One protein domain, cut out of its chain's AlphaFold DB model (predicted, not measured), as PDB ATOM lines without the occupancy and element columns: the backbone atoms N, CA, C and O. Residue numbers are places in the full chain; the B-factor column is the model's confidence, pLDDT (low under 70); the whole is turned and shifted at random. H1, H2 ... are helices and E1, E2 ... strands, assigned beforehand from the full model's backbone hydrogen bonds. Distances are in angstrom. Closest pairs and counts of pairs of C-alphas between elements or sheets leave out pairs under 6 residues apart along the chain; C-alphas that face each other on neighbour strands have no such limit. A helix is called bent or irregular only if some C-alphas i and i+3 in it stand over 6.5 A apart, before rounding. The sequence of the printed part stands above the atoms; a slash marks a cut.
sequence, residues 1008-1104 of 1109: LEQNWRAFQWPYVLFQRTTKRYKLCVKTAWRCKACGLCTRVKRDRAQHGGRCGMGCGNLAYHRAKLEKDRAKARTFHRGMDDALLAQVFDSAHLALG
ATOM      1  N   LEU A1008     152.071 101.881  75.178       55.03
ATOM      2  CA  LEU A1008     150.865 101.783  76.013       55.03
ATOM      3  C   LEU A1008     149.785 100.809  75.511       55.03
ATOM      4  O   LEU A1008     148.783 100.618  76.208       55.03
ATOM      5  N   GLU A1009     149.973 100.197  74.344       56.97
ATOM      6  CA  GLU A1009     148.948  99.405  73.649       56.97
ATOM      7  C   GLU A1009     148.596  98.070  74.333       56.97
ATOM      8  O   GLU A1009     147.433  97.659  74.310       56.97
ATOM      9  N   GLN A1010     149.563  97.365  74.934       69.94
ATOM     10  CA  GLN A1010     149.442  95.917  75.191       69.94
ATOM     11  C   GLN A1010     148.207  95.517  76.024       69.94
ATOM     12  O   GLN A1010     147.411  94.706  75.556       69.94
ATOM     13  N   ASN A1011     147.983  96.131  77.195       84.12
ATOM     14  CA  ASN A1011     146.956  95.691  78.162       84.12
ATOM     15  C   ASN A1011     145.748  96.635  78.357       84.12
ATOM     16  O   ASN A1011     144.807  96.285  79.073       84.12
ATOM     17  N   TRP A1012     145.713  97.813  77.724       87.12
ATOM     18  CA  TRP A1012     144.633  98.794  77.925       87.12
ATOM     19  C   TRP A1012     144.087  99.355  76.612       87.12
ATOM     20  O   TRP A1012     144.841  99.800  75.757       87.12
ATOM     21  N   ARG A1013     142.757  99.446  76.493       86.12
ATOM     22  CA  ARG A1013     142.083 100.217  75.439       86.12
ATOM     23  C   ARG A1013     141.681 101.582  75.995       86.12
ATOM     24  O   ARG A1013     140.814 101.678  76.868       86.12
ATOM     25  N   ALA A1014     142.316 102.646  75.515       85.44
ATOM     26  CA  ALA A1014     141.901 104.011  75.828       85.44
ATOM     27  C   ALA A1014     140.616 104.375  75.064       85.44
ATOM     28  O   ALA A1014     140.448 104.010  73.903       85.44
ATOM     29  N   PHE A1015     139.712 105.120  75.701       86.81
ATOM     30  CA  PHE A1015     138.490 105.626  75.076       86.81
ATOM     31  C   PHE A1015     138.069 106.976  75.668       86.81
ATOM     32  O   PHE A1015     138.706 107.504  76.585       86.81
ATOM     33  N   GLN A1016     137.016 107.577  75.117       86.12
ATOM     34  CA  GLN A1016     136.437 108.812  75.639       86.12
ATOM     35  C   GLN A1016     135.201 108.502  76.486       86.12
ATOM     36  O   GLN A1016     134.264 107.873  76.014       86.12
ATOM     37  N   TRP A1017     135.196 108.974  77.731       91.19
ATOM     38  CA  TRP A1017     134.060 108.889  78.641       91.19
ATOM     39  C   TRP A1017     133.314 110.232  78.679       91.19
ATOM     40  O   TRP A1017     133.825 111.186  79.290       91.19
ATOM     41  N   PRO A1018     132.116 110.340  78.076       91.88
ATOM     42  CA  PRO A1018     131.218 111.461  78.310       91.88
ATOM     43  C   PRO A1018     130.582 111.353  79.700       91.88
ATOM     44  O   PRO A1018     130.187 110.280  80.147       91.88
ATOM     45  N   TYR A1019     130.509 112.468  80.420       91.62
ATOM     46  CA  TYR A1019     129.803 112.545  81.698       91.62
ATOM     47  C   TYR A1019     129.237 113.940  81.942       91.62
ATOM     48  O   TYR A1019     129.754 114.949  81.447       91.62
ATOM     49  N   VAL A1020     128.186 114.009  82.751       90.12
ATOM     50  CA  VAL A1020     127.496 115.260  83.067       90.12
ATOM     51  C   VAL A1020     128.028 115.830  84.380       90.12
ATOM     52  O   VAL A1020     127.873 115.243  85.449       90.12
ATOM     53  N   LEU A1021     128.651 117.010  84.318       90.25
ATOM     54  CA  LEU A1021     129.145 117.723  85.496       90.25
ATOM     55  C   LEU A1021     128.226 118.898  85.842       90.25
ATOM     56  O   LEU A1021     128.030 119.786  85.016       90.25
ATOM     57  N   PHE A1022     127.719 118.955  87.076       87.88
ATOM     58  CA  PHE A1022     127.080 120.168  87.595       87.88
ATOM     59  C   PHE A1022     128.148 121.199  87.982       87.88
ATOM     60  O   PHE A1022     128.893 121.011  88.948       87.88
ATOM     61  N   GLN A1023     128.244 122.296  87.232       81.75
ATOM     62  CA  GLN A1023     129.191 123.366  87.512       81.75
ATOM     63  C   GLN A1023     128.583 124.341  88.532       81.75
ATOM     64  O   GLN A1023     127.877 125.283  88.171       81.75
ATOM     65  N   ARG A1024     128.897 124.128  89.820       80.38
ATOM     66  CA  ARG A1024     128.395 124.933  90.956       80.38
ATOM     67  C   ARG A1024     128.473 126.448  90.717       80.38
ATOM     68  O   ARG A1024     127.512 127.147  91.010       80.38
ATOM     69  N   THR A1025     129.573 126.946  90.142       72.25
ATOM     70  CA  THR A1025     129.812 128.388  89.929       72.25
ATOM     71  C   THR A1025     128.861 129.046  88.926       72.25
ATOM     72  O   THR A1025     128.699 130.257  88.961       72.25
ATOM     73  N   THR A1026     128.265 128.281  88.009       75.69
ATOM     74  CA  THR A1026     127.344 128.793  86.979       75.69
ATOM     75  C   THR A1026     125.919 128.271  87.154       75.69
ATOM     76  O   THR A1026     125.067 128.578  86.324       75.69
ATOM     77  N   LYS A1027     125.666 127.454  88.192       83.50
ATOM     78  CA  LYS A1027     124.425 126.688  88.419       83.50
ATOM     79  C   LYS A1027     123.939 125.911  87.175       83.50
ATOM     80  O   LYS A1027     122.749 125.653  87.027       83.50
ATOM     81  N   ARG A1028     124.850 125.529  86.269       79.38
ATOM     82  CA  ARG A1028     124.541 124.856  84.994       79.38
ATOM     83  C   ARG A1028     125.244 123.511  84.892       79.38
ATOM     84  O   ARG A1028     126.382 123.350  85.334       79.38
ATOM     85  N   TYR A1029     124.583 122.554  84.256       82.94
ATOM     86  CA  TYR A1029     125.206 121.302  83.853       82.94
ATOM     87  C   TYR A1029     126.074 121.491  82.603       82.94
ATOM     88  O   TYR A1029     125.816 122.353  81.762       82.94
ATOM     89  N   LYS A1030     127.126 120.680  82.489       84.00
ATOM     90  CA  LYS A1030     128.084 120.712  81.386       84.00
ATOM     91  C   LYS A1030     128.493 119.292  81.017       84.00
ATOM     92  O   LYS A1030     129.163 118.622  81.806       84.00
ATOM     93  N   LEU A1031     128.160 118.865  79.795       86.19
ATOM     94  CA  LEU A1031     128.738 117.652  79.219       86.19
ATOM     95  C   LEU A1031     130.256 117.829  79.091       86.19
ATOM     96  O   LEU A1031     130.735 118.744  78.405       86.19
ATOM     97  N   CYS A1032     130.984 116.958  79.780       85.62
ATOM     98  CA  CYS A1032     132.433 116.885  79.818       85.62
ATOM     99  C   CYS A1032     132.875 115.551  79.217       85.62
ATOM    100  O   CYS A1032     132.273 114.520  79.497       85.62
ATOM    101  N   VAL A1033     133.951 115.562  78.434       86.25
ATOM    102  CA  VAL A1033     134.547 114.348  77.864       86.25
ATOM    103  C   VAL A1033     135.956 114.207  78.436       86.25
ATOM    104  O   VAL A1033     136.735 115.163  78.407       86.25
ATOM    105  N   LYS A1034     136.268 113.043  79.009       87.12
ATOM    106  CA  LYS A1034     137.584 112.708  79.580       87.12
ATOM    107  C   LYS A1034     138.096 111.404  78.992       87.12
ATOM    108  O   LYS A1034     137.299 110.537  78.656       87.12
ATOM    109  N   THR A1035     139.413 111.225  78.967       85.81
ATOM    110  CA  THR A1035     139.996 109.896  78.760       85.81
ATOM    111  C   THR A1035     139.507 108.934  79.841       85.81
ATOM    112  O   THR A1035     139.511 109.270  81.029       85.81
ATOM    113  N   ALA A1036     139.130 107.740  79.415       89.75
ATOM    114  CA  ALA A1036     139.035 106.551  80.241       89.75
ATOM    115  C   ALA A1036     139.921 105.457  79.641       89.75
ATOM    116  O   ALA A1036     140.320 105.531  78.477       89.75
ATOM    117  N   TRP A1037     140.216 104.441  80.437       89.56
ATOM    118  CA  TRP A1037     140.929 103.248  80.007       89.56
ATOM    119  C   TRP A1037     140.131 102.030  80.463       89.56
ATOM    120  O   TRP A1037     139.757 101.953  81.634       89.56
ATOM    121  N   ARG A1038     139.869 101.109  79.531       89.19
ATOM    122  CA  ARG A1038     139.348  99.764  79.791       89.19
ATOM    123  C   ARG A1038     140.513  98.781  79.768       89.19
ATOM    124  O   ARG A1038     141.271  98.776  78.799       89.19
ATOM    125  N   CYS A1039     140.662  97.962  80.801       88.56
ATOM    126  CA  CYS A1039     141.620  96.862  80.782       88.56
ATOM    127  C   CYS A1039     141.166  95.826  79.741       88.56
ATOM    128  O   CYS A1039     139.996  95.436  79.748       88.56
ATOM    129  N   LYS A1040     142.062  95.410  78.834       85.94
ATOM    130  CA  LYS A1040     141.731  94.470  77.749       85.94
ATOM    131  C   LYS A1040     141.288  93.107  78.299       85.94
ATOM    132  O   LYS A1040     140.305  92.572  77.803       85.94
ATOM    133  N   ALA A1041     141.951  92.613  79.347       85.50
ATOM    134  CA  ALA A1041     141.687  91.299  79.936       85.50
ATOM    135  C   ALA A1041     140.475  91.278  80.895       85.50
ATOM    136  O   ALA A1041     139.522  90.552  80.648       85.50
ATOM    137  N   CYS A1042     140.452  92.089  81.964       84.94
ATOM    138  CA  CYS A1042     139.375  92.021  82.977       84.94
ATOM    139  C   CYS A1042     138.210  93.019  82.785       84.94
ATOM    140  O   CYS A1042     137.320  93.105  83.629       84.94
ATOM    141  N   GLY A1043     138.242  93.863  81.751       85.38
ATOM    142  CA  GLY A1043     137.186  94.850  81.482       85.38
ATOM    143  C   GLY A1043     137.110  96.064  82.425       85.38
ATOM    144  O   GLY A1043     136.339  96.980  82.133       85.38
ATOM    145  N   LEU A1044     137.908  96.144  83.503       87.56
ATOM    146  CA  LEU A1044     137.917  97.288  84.433       87.56
ATOM    147  C   LEU A1044     138.039  98.628  83.691       87.56
ATOM    148  O   LEU A1044     139.000  98.851  82.957       87.56
ATOM    149  N   CYS A1045     137.100  99.542  83.944       88.62
ATOM    150  CA  CYS A1045     137.060 100.869  83.333       88.62
ATOM    151  C   CYS A1045     137.338 101.979  84.358       88.62
ATOM    152  O   CYS A1045     136.499 102.268  85.208       88.62
ATOM    153  N   THR A1046     138.473 102.674  84.238       88.00
ATOM    154  CA  THR A1046     138.805 103.840  85.084       88.00
ATOM    155  C   THR A1046     138.995 105.126  84.275       88.00
ATOM    156  O   THR A1046     139.356 105.116  83.101       88.00
ATOM    157  N   ARG A1047     138.758 106.266  84.936       86.88
ATOM    158  CA  ARG A1047     139.001 107.635  84.442       86.88
ATOM    159  C   ARG A1047     140.197 108.299  85.139       86.88
ATOM    160  O   ARG A1047     140.396 109.506  85.000       86.88
ATOM    161  N   VAL A1048     140.956 107.541  85.933       85.75
ATOM    162  CA  VAL A1048     142.050 108.034  86.777       85.75
ATOM    163  C   VAL A1048     143.337 107.290  86.415       85.75
ATOM    164  O   VAL A1048     143.405 106.064  86.440       85.75
ATOM    165  N   LYS A1049     144.391 108.047  86.080       83.25
ATOM    166  CA  LYS A1049     145.689 107.492  85.650       83.25
ATOM    167  C   LYS A1049     146.379 106.660  86.749       83.25
ATOM    168  O   LYS A1049     147.148 105.763  86.420       83.25
ATOM    169  N   ARG A1050     146.086 106.933  88.031       84.31
ATOM    170  CA  ARG A1050     146.590 106.174  89.190       84.31
ATOM    171  C   ARG A1050     146.014 104.759  89.230       84.31
ATOM    172  O   ARG A1050     146.799 103.820  89.216       84.31
ATOM    173  N   ASP A1051     144.690 104.600  89.210       85.25
ATOM    174  CA  ASP A1051     144.043 103.282  89.266       85.25
ATOM    175  C   ASP A1051     144.509 102.401  88.094       85.25
ATOM    176  O   ASP A1051     144.806 101.224  88.275       85.25
ATOM    177  N   ARG A1052     144.670 103.003  86.901       86.44
ATOM    178  CA  ARG A1052     145.220 102.336  85.710       86.44
ATOM    179  C   ARG A1052     146.612 101.744  85.963       86.44
ATOM    180  O   ARG A1052     146.892 100.633  85.532       86.44
ATOM    181  N   ALA A1053     147.487 102.483  86.647       82.69
ATOM    182  CA  ALA A1053     148.823 102.006  87.001       82.69
ATOM    183  C   ALA A1053     148.774 100.942  88.114       82.69
ATOM    184  O   ALA A1053     149.427  99.910  88.004       82.69
ATOM    185  N   GLN A1054     147.951 101.147  89.147       84.88
ATOM    186  CA  GLN A1054     147.814 100.223  90.284       84.88
ATOM    187  C   GLN A1054     147.147  98.885  89.929       84.88
ATOM    188  O   GLN A1054     147.336  97.900  90.645       84.88
ATOM    189  N   HIS A1055     146.375  98.838  88.841       84.44
ATOM    190  CA  HIS A1055     145.754  97.620  88.328       84.44
ATOM    191  C   HIS A1055     146.703  96.756  87.478       84.44
ATOM    192  O   HIS A1055     146.439  95.568  87.318       84.44
ATOM    193  N   GLY A1056     147.820  97.300  86.974       74.56
ATOM    194  CA  GLY A1056     148.745  96.564  86.100       74.56
ATOM    195  C   GLY A1056     149.265  95.249  86.698       74.56
ATOM    196  O   GLY A1056     149.365  94.264  85.981       74.56
ATOM    197  N   GLY A1057     149.502  95.213  88.015       74.50
ATOM    198  CA  GLY A1057     149.884  94.004  88.761       74.50
ATOM    199  C   GLY A1057     148.731  93.285  89.479       74.50
ATOM    200  O   GLY A1057     148.987  92.503  90.385       74.50
ATOM    201  N   ARG A1058     147.463  93.594  89.163       76.00
ATOM    202  CA  ARG A1058     146.264  92.997  89.800       76.00
ATOM    203  C   ARG A1058     145.144  92.666  88.803       76.00
ATOM    204  O   ARG A1058     143.967  92.627  89.163       76.00
ATOM    205  N   CYS A1059     145.491  92.430  87.542       77.56
ATOM    206  CA  CYS A1059     144.533  92.011  86.526       77.56
ATOM    207  C   CYS A1059     144.272  90.498  86.605       77.56
ATOM    208  O   CYS A1059     145.008  89.715  86.018       77.56
ATOM    209  N   GLY A1060     143.209  90.102  87.314       66.38
ATOM    210  CA  GLY A1060     142.766  88.701  87.380       66.38
ATOM    211  C   GLY A1060     141.475  88.482  88.176       66.38
ATOM    212  O   GLY A1060     140.606  87.733  87.748       66.38
ATOM    213  N   MET A1061     141.285  89.192  89.294       59.81
ATOM    214  CA  MET A1061     140.132  88.990  90.189       59.81
ATOM    215  C   MET A1061     138.996  90.001  89.954       59.81
ATOM    216  O   MET A1061     138.996  91.074  90.557       59.81
ATOM    217  N   GLY A1062     138.027  89.660  89.092       63.78
ATOM    218  CA  GLY A1062     136.660  90.230  89.087       63.78
ATOM    219  C   GLY A1062     136.531  91.763  89.083       63.78
ATOM    220  O   GLY A1062     135.600  92.312  89.666       63.78
ATOM    221  N   CYS A1063     137.491  92.483  88.495       62.88
ATOM    222  CA  CYS A1063     137.839  93.829  88.966       62.88
ATOM    223  C   CYS A1063     136.823  94.950  88.669       62.88
ATOM    224  O   CYS A1063     136.983  96.053  89.194       62.88
ATOM    225  N   GLY A1064     135.844  94.744  87.780       65.00
ATOM    226  CA  GLY A1064     135.052  95.824  87.186       65.00
ATOM    227  C   GLY A1064     133.541  95.615  87.247       65.00
ATOM    228  O   GLY A1064     133.000  94.780  86.533       65.00
ATOM    229  N   ASN A1065     132.832  96.471  87.992       77.81
ATOM    230  CA  ASN A1065     131.368  96.552  87.936       77.81
ATOM    231  C   ASN A1065     130.916  97.260  86.637       77.81
ATOM    232  O   ASN A1065     130.566  98.445  86.630       77.81
ATOM    233  N   LEU A1066     130.977  96.540  85.512       82.62
ATOM    234  CA  LEU A1066     130.595  97.044  84.187       82.62
ATOM    235  C   LEU A1066     129.129  97.501  84.142       82.62
ATOM    236  O   LEU A1066     128.845  98.529  83.529       82.62
ATOM    237  N   ALA A1067     128.227  96.823  84.857       84.56
ATOM    238  CA  ALA A1067     126.818  97.202  84.972       84.56
ATOM    239  C   ALA A1067     126.640  98.615  85.562       84.56
ATOM    240  O   ALA A1067     125.957  99.451  84.967       84.56
ATOM    241  N   TYR A1068     127.328  98.942  86.664       88.94
ATOM    242  CA  TYR A1068     127.354 100.297  87.229       88.94
ATOM    243  C   TYR A1068     127.880 101.325  86.222       88.94
ATOM    244  O   TYR A1068     127.360 102.439  86.137       88.94
ATOM    245  N   HIS A1069     128.899 100.966  85.439       88.50
ATOM    246  CA  HIS A1069     129.458 101.845  84.417       88.50
ATOM    247  C   HIS A1069     128.490 102.082  83.244       88.50
ATOM    248  O   HIS A1069     128.292 103.244  82.883       88.50
ATOM    249  N   ARG A1070     127.830 101.042  82.711       90.38
ATOM    250  CA  ARG A1070     126.771 101.154  81.685       90.38
ATOM    251  C   ARG A1070     125.587 101.989  82.202       90.38
ATOM    252  O   ARG A1070     125.254 103.013  81.611       90.38
ATOM    253  N   ALA A1071     125.035 101.657  83.372       90.69
ATOM    254  CA  ALA A1071     123.914 102.385  83.980       90.69
ATOM    255  C   ALA A1071     124.238 103.865  84.274       90.69
ATOM    256  O   ALA A1071     123.383 104.746  84.151       90.69
ATOM    257  N   LYS A1072     125.488 104.171  84.641       92.12
ATOM    258  CA  LYS A1072     125.959 105.547  84.848       92.12
ATOM    259  C   LYS A1072     126.149 106.312  83.541       92.12
ATOM    260  O   LYS A1072     125.869 107.508  83.517       92.12
ATOM    261  N   LEU A1073     126.611 105.640  82.485       92.62
ATOM    262  CA  LEU A1073     126.726 106.213  81.148       92.62
ATOM    263  C   LEU A1073     125.339 106.608  80.621       92.62
ATOM    264  O   LEU A1073     125.154 107.758  80.238       92.62
ATOM    265  N   GLU A1074     124.344 105.726  80.727       93.50
ATOM    266  CA  GLU A1074     122.965 106.020  80.311       93.50
ATOM    267  C   GLU A1074     122.281 107.085  81.189       93.50
ATOM    268  O   GLU A1074     121.619 107.990  80.679       93.50
ATOM    269  N   LYS A1075     122.538 107.099  82.506       94.25
ATOM    270  CA  LYS A1075     122.080 108.189  83.390       94.25
ATOM    271  C   LYS A1075     122.682 109.552  83.022       94.25
ATOM    272  O   LYS A1075     122.036 110.578  83.244       94.25
ATOM    273  N   ASP A1076     123.891 109.579  82.465       92.69
ATOM    274  CA  ASP A1076     124.500 110.793  81.919       92.69
ATOM    275  C   ASP A1076     124.035 111.087  80.475       92.69
ATOM    276  O   ASP A1076     123.939 112.262  80.129       92.69
ATOM    277  N   ARG A1077     123.653 110.080  79.669       93.06
ATOM    278  CA  ARG A1077     123.054 110.229  78.324       93.06
ATOM    279  C   ARG A1077     121.675 110.881  78.387       93.06
ATOM    280  O   ARG A1077     121.444 111.904  77.744       93.06
ATOM    281  N   ALA A1078     120.793 110.345  79.231       91.56
ATOM    282  CA  ALA A1078     119.454 110.885  79.470       91.56
ATOM    283  C   ALA A1078     119.511 112.334  79.984       91.56
ATOM    284  O   ALA A1078     118.766 113.195  79.520       91.56
ATOM    285  N   LYS A1079     120.458 112.637  80.882       89.81
ATOM    286  CA  LYS A1079     120.734 114.015  81.308       89.81
ATOM    287  C   LYS A1079     121.298 114.881  80.189       89.81
ATOM    288  O   LYS A1079     120.941 116.046  80.112       89.81
ATOM    289  N   ALA A1080     122.190 114.364  79.345       87.69
ATOM    290  CA  ALA A1080     122.819 115.170  78.303       87.69
ATOM    291  C   ALA A1080     121.799 115.738  77.304       87.69
ATOM    292  O   ALA A1080     121.959 116.887  76.892       87.69
ATOM    293  N   ARG A1081     120.730 114.980  77.005       85.75
ATOM    294  CA  ARG A1081     119.565 115.462  76.245       85.75
ATOM    295  C   ARG A1081     118.910 116.681  76.907       85.75
ATOM    296  O   ARG A1081     118.757 117.709  76.266       85.75
ATOM    297  N   THR A1082     118.649 116.688  78.218       82.44
ATOM    298  CA  THR A1082     117.968 117.834  78.875       82.44
ATOM    299  C   THR A1082     118.750 119.165  78.878       82.44
ATOM    300  O   THR A1082     118.290 120.157  79.445       82.44
ATOM    301  N   PHE A1083     119.906 119.238  78.204       73.00
ATOM    302  CA  PHE A1083     120.699 120.448  77.985       73.00
ATOM    303  C   PHE A1083     120.723 120.939  76.518       73.00
ATOM    304  O   PHE A1083     121.666 121.658  76.173       73.00
ATOM    305  N   HIS A1084     119.745 120.586  75.661       53.09
ATOM    306  CA  HIS A1084     119.659 121.002  74.239       53.09
ATOM    307  C   HIS A1084     119.673 122.539  74.021       53.09
ATOM    308  O   HIS A1084     118.654 123.182  73.782       53.09
ATOM    309  N   ARG A1085     120.867 123.145  74.048       57.59
ATOM    310  CA  ARG A1085     121.216 124.412  73.382       57.59
ATOM    311  C   ARG A1085     122.655 124.317  72.861       57.59
ATOM    312  O   ARG A1085     123.606 124.598  73.591       57.59
ATOM    313  N   GLY A1086     122.817 123.926  71.594       64.81
ATOM    314  CA  GLY A1086     124.111 123.953  70.894       64.81
ATOM    315  C   GLY A1086     124.978 122.691  71.027       64.81
ATOM    316  O   GLY A1086     126.196 122.791  71.206       64.81
ATOM    317  N   MET A1087     124.367 121.511  70.939       67.75
ATOM    318  CA  MET A1087     125.032 120.283  70.498       67.75
ATOM    319  C   MET A1087     124.052 119.523  69.609       67.75
ATOM    320  O   MET A1087     122.874 119.483  69.941       67.75
ATOM    321  N   ASP A1088     124.545 118.996  68.493       78.62
ATOM    322  CA  ASP A1088     123.789 118.115  67.606       78.62
ATOM    323  C   ASP A1088     123.531 116.753  68.272       78.62
ATOM    324  O   ASP A1088     124.377 116.242  69.014       78.62
ATOM    325  N   ASP A1089     122.365 116.181  67.989       81.06
ATOM    326  CA  ASP A1089     121.859 114.969  68.620       81.06
ATOM    327  C   ASP A1089     122.502 113.700  68.047       81.06
ATOM    328  O   ASP A1089     122.753 112.759  68.804       81.06
ATOM    329  N   ALA A1090     122.862 113.691  66.757       82.12
ATOM    330  CA  ALA A1090     123.602 112.586  66.150       82.12
ATOM    331  C   ALA A1090     125.042 112.521  66.693       82.12
ATOM    332  O   ALA A1090     125.500 111.458  67.117       82.12
ATOM    333  N   LEU A1091     125.732 113.662  66.795       80.25
ATOM    334  CA  LEU A1091     127.036 113.774  67.452       80.25
ATOM    335  C   LEU A1091     126.959 113.419  68.947       80.25
ATOM    336  O   LEU A1091     127.877 112.795  69.485       80.25
ATOM    337  N   LEU A1092     125.879 113.808  69.635       83.94
ATOM    338  CA  LEU A1092     125.668 113.448  71.034       83.94
ATOM    339  C   LEU A1092     125.501 111.931  71.193       83.94
ATOM    340  O   LEU A1092     126.161 111.348  72.054       83.94
ATOM    341  N   ALA A1093     124.678 111.297  70.353       88.19
ATOM    342  CA  ALA A1093     124.528 109.847  70.302       88.19
ATOM    343  C   ALA A1093     125.880 109.175  70.031       88.19
ATOM    344  O   ALA A1093     126.375 108.464  70.902       88.19
ATOM    345  N   GLN A1094     126.556 109.525  68.930       86.31
ATOM    346  CA  GLN A1094     127.861 108.981  68.534       86.31
ATOM    347  C   GLN A1094     128.892 108.993  69.676       86.31
ATOM    348  O   GLN A1094     129.625 108.019  69.858       86.31
ATOM    349  N   VAL A1095     128.957 110.064  70.474       85.50
ATOM    350  CA  VAL A1095     129.888 110.175  71.611       85.50
ATOM    351  C   VAL A1095     129.523 109.238  72.774       85.50
ATOM    352  O   VAL A1095     130.428 108.700  73.417       85.50
ATOM    353  N   PHE A1096     128.235 109.021  73.052       92.12
ATOM    354  CA  PHE A1096     127.784 108.058  74.066       92.12
ATOM    355  C   PHE A1096     127.870 106.609  73.565       92.12
ATOM    356  O   PHE A1096     128.380 105.753  74.285       92.12
ATOM    357  N   ASP A1097     127.496 106.343  72.316       90.69
ATOM    358  CA  ASP A1097     127.565 105.016  71.697       90.69
ATOM    359  C   ASP A1097     129.014 104.547  71.512       90.69
ATOM    360  O   ASP A1097     129.327 103.396  71.804       90.69
ATOM    361  N   SER A1098     129.947 105.450  71.187       86.69
ATOM    362  CA  SER A1098     131.392 105.154  71.204       86.69
ATOM    363  C   SER A1098     131.886 104.707  72.588       86.69
ATOM    364  O   SER A1098     132.760 103.843  72.694       86.69
ATOM    365  N   ALA A1099     131.335 105.274  73.667       90.50
ATOM    366  CA  ALA A1099     131.661 104.870  75.034       90.50
ATOM    367  C   ALA A1099     130.972 103.549  75.429       90.50
ATOM    368  O   ALA A1099     131.559 102.754  76.164       90.50
ATOM    369  N   HIS A1100     129.772 103.281  74.907       90.38
ATOM    370  CA  HIS A1100     129.052 102.023  75.110       90.38
ATOM    371  C   HIS A1100     129.728 100.850  74.373       90.38
ATOM    372  O   HIS A1100     129.950  99.786  74.951       90.38
ATOM    373  N   LEU A1101     130.173 101.063  73.130       88.62
ATOM    374  CA  LEU A1101     131.008 100.127  72.371       88.62
ATOM    375  C   LEU A1101     132.342  99.857  73.083       88.62
ATOM    376  O   LEU A1101     132.758  98.704  73.212       88.62
ATOM    377  N   ALA A1102     132.989 100.888  73.638       85.19
ATOM    378  CA  ALA A1102     134.193 100.703  74.447       85.19
ATOM    379  C   ALA A1102     133.940  99.849  75.710       85.19
ATOM    380  O   ALA A1102     134.799  99.044  76.075       85.19
ATOM    381  N   LEU A1103     132.749  99.938  76.318       87.06
ATOM    382  CA  LEU A1103     132.262  99.067  77.405       87.06
ATOM    383  C   LEU A1103     131.848  97.646  76.953       87.06
ATOM    384  O   LEU A1103     131.279  96.894  77.743       87.06
ATOM    385  N   GLY A1104     132.149  97.254  75.710       82.19
ATOM    386  CA  GLY A1104     131.873  95.916  75.174       82.19
ATOM    387  C   GLY A1104     130.586  95.807  74.359       82.19
ATOM    388  O   GLY A1104     130.225  94.703  73.970       82.19
TER     389      GLY A1104
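What this domain is: This is residues 1008 to 1104 of the 1109 residues of the protein "Otud1 protein" of Symbiodinium sp. CCMP2456 (UniProt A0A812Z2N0). A long, bent two-stranded hairpin, E1 and E2, has a helical hairpin, H2 and H3, packed along it, mainly on E1, while short H1 sits near E2, away from the other helices. The 97 printed residues run E1, E2, H1, H2, H3, antiparallel sheet, class mixed; the whole is only just compact, close to loose, radius of gyration of the C-alphas 14.7 A, spanning 44 by 29 by 24 A.

How they stand to each other: Start at E1, residues 1012 to 1023, which bends by 51 degrees at 1020; its antiparallel neighbour is E2, residues 1028 to 1039, with N 1017 and O 1034 2.8 A apart, within hydrogen-bond range. H1, residues 1049 to 1054, has its Arg 1052 C-alpha 7.2 A from that of Trp 1037, the closest pair with E2. H2, residues 1066 to 1081, and H3, residues 1089 to 1102, touch, closest at the C-alphas of Arg 1077 and Phe 1096, 6.7 A, with a shallow tilt of 6 degrees, opposite ways. Every O i to N i+4 pair is within hydrogen-bond range in H1, 11 of 12 in H2, 9 of 10 in H3.

Where its parts are: Find C-alpha 1012 at (144.633, 98.794, 77.925); E1 runs 30.6 A and E2 33.1 A. H1 runs 8.9 A, H2 22.9 A, and H3 19.7 A to C-alpha 1102 at (134.193, 100.703, 74.447).

The domain as a whole: The C-alphas of Gly 1057 and Arg 1085, the two farthest apart, are 44.5 A apart. The printed part has no cut; H1 to H2 is a long link. Look for pLDDT under 70 at residues 1008 to 1010, 1060 to 1064 and 1084 to 1087.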